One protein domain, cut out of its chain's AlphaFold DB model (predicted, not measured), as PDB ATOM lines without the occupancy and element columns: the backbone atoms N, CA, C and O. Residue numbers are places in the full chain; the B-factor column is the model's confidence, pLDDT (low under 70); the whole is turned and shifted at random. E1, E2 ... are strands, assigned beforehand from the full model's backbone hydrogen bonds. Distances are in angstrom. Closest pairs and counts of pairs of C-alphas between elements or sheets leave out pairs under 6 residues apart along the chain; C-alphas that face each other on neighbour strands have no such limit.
ATOM      1  N   ALA A  14     152.661 207.772 171.086       96.00
ATOM      2  CA  ALA A  14     152.565 206.982 169.868       96.00
ATOM      3  C   ALA A  14     152.742 207.880 168.637       96.00
ATOM      4  O   ALA A  14     152.171 208.970 168.565       96.00
ATOM      5  N   PHE A  15     153.506 207.400 167.661       94.50
ATOM      6  CA  PHE A  15     153.769 208.073 166.395       94.50
ATOM      7  C   PHE A  15     153.447 207.154 165.225       94.50
ATOM      8  O   PHE A  15     153.695 205.951 165.276       94.50
ATOM      9  N   SER A  16     152.941 207.744 164.147       93.56
ATOM     10  CA  SER A  16     152.797 207.071 162.861       93.56
ATOM     11  C   SER A  16     153.976 207.410 161.953       93.56
ATOM     12  O   SER A  16     154.247 208.595 161.728       93.56
ATOM     13  N   TRP A  17     154.633 206.402 161.385       91.50
ATOM     14  CA  TRP A  17     155.636 206.593 160.339       91.50
ATOM     15  C   TRP A  17     155.104 206.079 159.006       91.50
ATOM     16  O   TRP A  17     155.063 204.875 158.779       91.50
ATOM     17  N   ASN A  18     154.692 207.005 158.133       93.75
ATOM     18  CA  ASN A  18     153.900 206.697 156.936       93.75
ATOM     19  C   ASN A  18     154.576 207.171 155.638       93.75
ATOM     20  O   ASN A  18     154.007 208.017 154.937       93.75
ATOM     21  N   PRO A  19     155.803 206.729 155.306       90.50
ATOM     22  CA  PRO A  19     156.442 207.144 154.067       90.50
ATOM     23  C   PRO A  19     155.690 206.619 152.844       90.50
ATOM     24  O   PRO A  19     155.165 205.502 152.812       90.50
ATOM     25  N   SER A  20     155.716 207.418 151.785       92.94
ATOM     26  CA  SER A  20     155.149 207.054 150.494       92.94
ATOM     27  C   SER A  20     156.033 207.533 149.351       92.94
ATOM     28  O   SER A  20     156.566 208.640 149.397       92.94
ATOM     29  N   ILE A  21     156.110 206.719 148.304       90.38
ATOM     30  CA  ILE A  21     156.611 207.077 146.972       90.38
ATOM     31  C   ILE A  21     155.487 206.863 145.946       90.38
ATOM     32  O   ILE A  21     154.367 206.489 146.301       90.38
ATOM     33  N   ALA A  22     155.756 207.084 144.659       93.50
ATOM     34  CA  ALA A  22     154.780 206.788 143.616       93.50
ATOM     35  C   ALA A  22     154.410 205.290 143.615       93.50
ATOM     36  O   ALA A  22     155.264 204.439 143.384       93.50
ATOM     37  N   GLY A  23     153.135 204.982 143.870       89.50
ATOM     38  CA  GLY A  23     152.589 203.620 143.813       89.50
ATOM     39  C   GLY A  23     152.804 202.756 145.060       89.50
ATOM     40  O   GLY A  23     152.207 201.686 145.135       89.50
ATOM     41  N   THR A  24     153.574 203.220 146.052       89.31
ATOM     42  CA  THR A  24     153.925 202.417 147.235       89.31
ATOM     43  C   THR A  24     153.894 203.250 148.513       89.31
ATOM     44  O   THR A  24     154.393 204.376 148.549       89.31
ATOM     45  N   LYS A  25     153.348 202.672 149.584       90.00
ATOM     46  CA  LYS A  25     153.334 203.232 150.939       90.00
ATOM     47  C   LYS A  25     153.717 202.141 151.940       90.00
ATOM     48  O   LYS A  25     153.317 200.995 151.769       90.00
ATOM     49  N   SER A  26     154.437 202.534 152.985       88.75
ATOM     50  CA  SER A  26     154.614 201.744 154.204       88.75
ATOM     51  C   SER A  26     154.104 202.558 155.392       88.75
ATOM     52  O   SER A  26     154.102 203.788 155.336       88.75
ATOM     53  N   GLU A  27     153.600 201.897 156.424       92.31
ATOM     54  CA  GLU A  27     153.036 202.540 157.613       92.31
ATOM     55  C   GLU A  27     153.359 201.703 158.845       92.31
ATOM     56  O   GLU A  27     153.063 200.510 158.870       92.31
ATOM     57  N   ASP A  28     153.930 202.341 159.868       92.56
ATOM     58  CA  ASP A  28     154.046 201.745 161.196       92.56
ATOM     59  C   ASP A  28     153.434 202.624 162.277       92.56
ATOM     60  O   ASP A  28     153.422 203.854 162.187       92.56
ATOM     61  N   THR A  29     153.026 201.968 163.361       94.94
ATOM     62  CA  THR A  29     152.763 202.610 164.647       94.94
ATOM     63  C   THR A  29     153.919 202.321 165.596       94.94
ATOM     64  O   THR A  29     154.247 201.162 165.849       94.94
ATOM     65  N   ILE A  30     154.524 203.385 166.123       93.94
ATOM     66  CA  ILE A  30     155.700 203.340 166.990       93.94
ATOM     67  C   ILE A  30     155.337 203.927 168.353       93.94
ATOM     68  O   ILE A  30     154.828 205.044 168.417       93.94
ATOM     69  N   ILE A  31     155.631 203.214 169.438       95.56
ATOM     70  CA  ILE A  31     155.520 203.732 170.806       95.56
ATOM     71  C   ILE A  31     156.908 204.136 171.300       95.56
ATOM     72  O   ILE A  31     157.855 203.348 171.266       95.56
ATOM     73  N   ILE A  32     157.027 205.376 171.775       94.81
ATOM     74  CA  ILE A  32     158.193 205.845 172.523       94.81
ATOM     75  C   ILE A  32     157.940 205.545 173.991       94.81
ATOM     76  O   ILE A  32     157.057 206.140 174.595       94.81
ATOM     77  N   ASP A  33     158.709 204.632 174.570       90.25
ATOM     78  CA  ASP A  33     158.611 204.297 175.993       90.25
ATOM     79  C   ASP A  33     159.214 205.413 176.870       90.25
ATOM     80  O   ASP A  33     158.529 205.976 177.725       90.25
ATOM     81  N   GLY A  34     160.456 205.807 176.568       86.56
ATOM     82  CA  GLY A  34     161.229 206.827 177.288       86.56
ATOM     83  C   GLY A  34     162.485 206.276 177.969       86.56
ATOM     84  O   GLY A  34     163.466 207.000 178.108       86.56
ATOM     85  N   GLU A  35     162.506 204.985 178.308       90.25
ATOM     86  CA  GLU A  35     163.671 204.315 178.912       90.25
ATOM     87  C   GLU A  35     164.288 203.266 177.975       90.25
ATOM     88  O   GLU A  35     165.480 202.962 178.056       90.25
ATOM     89  N   LYS A  36     163.476 202.715 177.067       87.38
ATOM     90  CA  LYS A  36     163.870 201.698 176.082       87.38
ATOM     91  C   LYS A  36     163.891 202.247 174.656       87.38
ATOM     92  O   LYS A  36     163.449 203.362 174.380       87.38
ATOM     93  N   LEU A  37     164.397 201.423 173.738       88.06
ATOM     94  CA  LEU A  37     164.283 201.683 172.305       88.06
ATOM     95  C   LEU A  37     162.803 201.770 171.879       88.06
ATOM     96  O   LEU A  37     161.973 201.073 172.466       88.06
ATOM     97  N   PRO A  38     162.480 202.582 170.855       91.38
ATOM     98  CA  PRO A  38     161.137 202.644 170.287       91.38
ATOM     99  C   PRO A  38     160.624 201.271 169.848       91.38
ATOM    100  O   PRO A  38     161.362 200.495 169.238       91.38
ATOM    101  N   GLU A  39     159.349 200.998 170.111       92.31
ATOM    102  CA  GLU A  39     158.705 199.728 169.770       92.31
ATOM    103  C   GLU A  39     157.749 199.906 168.588       92.31
ATOM    104  O   GLU A  39     156.882 200.779 168.615       92.31
ATOM    105  N   VAL A  40     157.879 199.058 167.563       92.94
ATOM    106  CA  VAL A  40     156.909 198.970 166.462       92.94
ATOM    107  C   VAL A  40     155.807 197.997 166.858       92.94
ATOM    108  O   VAL A  40     156.035 196.793 166.919       92.94
ATOM    109  N   VAL A  41     154.599 198.509 167.085       94.56
ATOM    110  CA  VAL A  41     153.452 197.700 167.546       94.56
ATOM    111  C   VAL A  41     152.552 197.213 166.411       94.56
ATOM    112  O   VAL A  41     151.600 196.474 166.641       94.56
ATOM    113  N   SER A  42     152.841 197.624 165.178       93.31
ATOM    114  CA  SER A  42     152.118 197.221 163.966       93.31
ATOM    115  C   SER A  42     152.798 196.084 163.195       93.31
ATOM    116  O   SER A  42     152.396 195.793 162.072       93.31
ATOM    117  N   ALA A  43     153.846 195.468 163.751       91.62
ATOM    118  CA  ALA A  43     154.524 194.342 163.118       91.62
ATOM    119  C   ALA A  43     153.636 193.086 163.146       91.62
ATOM    120  O   ALA A  43     153.150 192.689 164.204       91.62
ATOM    121  N   ASP A  44     153.456 192.446 161.988       90.44
ATOM    122  CA  ASP A  44     152.709 191.195 161.848       90.44
ATOM    123  C   ASP A  44     153.645 190.091 161.320       90.44
ATOM    124  O   ASP A  44     154.125 190.191 160.187       90.44
ATOM    125  N   PRO A  45     153.909 189.026 162.102       89.31
ATOM    126  CA  PRO A  45     154.810 187.946 161.702       89.31
ATOM    127  C   PRO A  45     154.290 187.108 160.524       89.31
ATOM    128  O   PRO A  45     155.042 186.304 159.976       89.31
ATOM    129  N   ALA A  46     153.018 187.251 160.133       91.25
ATOM    130  CA  ALA A  46     152.474 186.597 158.946       91.25
ATOM    131  C   ALA A  46     152.961 187.236 157.632       91.25
ATOM    132  O   ALA A  46     152.803 186.634 156.567       91.25
ATOM    133  N   TRP A  47     153.531 188.442 157.687       88.19
ATOM    134  CA  TRP A  47     153.992 189.178 156.517       88.19
ATOM    135  C   TRP A  47     155.505 189.052 156.347       88.19
ATOM    136  O   TRP A  47     156.236 189.006 157.337       88.19
ATOM    137  N   PRO A  48     156.001 188.998 155.098       90.19
ATOM    138  CA  PRO A  48     157.434 189.043 154.858       90.19
ATOM    139  C   PRO A  48     158.006 190.361 155.378       90.19
ATOM    140  O   PRO A  48     157.396 191.425 155.222       90.19
ATOM    141  N   VAL A  49     159.192 190.278 155.976       91.00
ATOM    142  CA  VAL A  49     159.919 191.434 156.495       91.00
ATOM    143  C   VAL A  49     161.332 191.492 155.931       91.00
ATOM    144  O   VAL A  49     161.971 190.466 155.701       91.00
ATOM    145  N   LEU A  50     161.813 192.714 155.735       90.25
ATOM    146  CA  LEU A  50     163.199 193.040 155.443       90.25
ATOM    147  C   LEU A  50     163.909 193.429 156.740       90.25
ATOM    148  O   LEU A  50     163.470 194.337 157.452       90.25
ATOM    149  N   GLU A  51     165.035 192.771 157.008       90.00
ATOM    150  CA  GLU A  51     165.991 193.217 158.021       90.00
ATOM    151  C   GLU A  51     166.722 194.458 157.503       90.00
ATOM    152  O   GLU A  51     167.252 194.470 156.390       90.00
ATOM    153  N   VAL A  52     166.740 195.517 158.309       85.94
ATOM    154  CA  VAL A  52     167.377 196.792 157.965       85.94
ATOM    155  C   VAL A  52     168.631 196.987 158.806       85.94
ATOM    156  O   VAL A  52     168.667 196.620 159.976       85.94
ATOM    157  N   GLU A  53     169.669 197.599 158.230       89.56
ATOM    158  CA  GLU A  53     170.934 197.836 158.949       89.56
ATOM    159  C   GLU A  53     170.752 198.729 160.183       89.56
ATOM    160  O   GLU A  53     171.479 198.602 161.168       89.56
ATOM    161  N   THR A  54     169.784 199.647 160.131       84.50
ATOM    162  CA  THR A  54     169.454 200.547 161.235       84.50
ATOM    163  C   THR A  54     167.942 200.641 161.398       84.50
ATOM    164  O   THR A  54     167.224 200.982 160.460       84.50
TER     165      THR A  54
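AT A GLANCE: This is residues 14 to 54 of the 64 residues of an uncharacterized protein of candidate division TA06 bacterium ADurb.Bin417 (UniProt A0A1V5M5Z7). Little regular structure is seen here: a long, narrow hairpin of two short antiparallel strands, E1 then E2, whose far loop sticks out at residues 20 to 25, and a tail, residues 44 to 54, that stands free of the hairpin. Between them the chain turns back after E2, and residues 39 to 40 pair with residues 30 to 31. The printed part has 41 residues, 9 of them in named elements, with no named helix; its class is all strand. It is loose, with a radius of gyration of the C-alphas of 11.9 A and spans of 36 by 20 by 20 A.

HOW THE PARTS SIT: E1, residues 14 to 17, and E2, residues 28 to 32, form a hairpin with a short link, antiparallel at 143 degrees between their directions. N 15 and O 30, 2.8 A apart, are within hydrogen-bond range.

IN THESE COORDINATES: E1 begins at C-alpha 14 (152.565, 206.982, 169.868) and is 10.0 A long. E2 is 12.7 A long and ends at C-alpha 32 (158.193, 205.845, 172.523).

THE WHOLE: The C-alphas farthest apart, of Gly 23 and Glu 35, are separated by 36.8 A. The printed part has no cut, and no printed residue is under pLDDT 70.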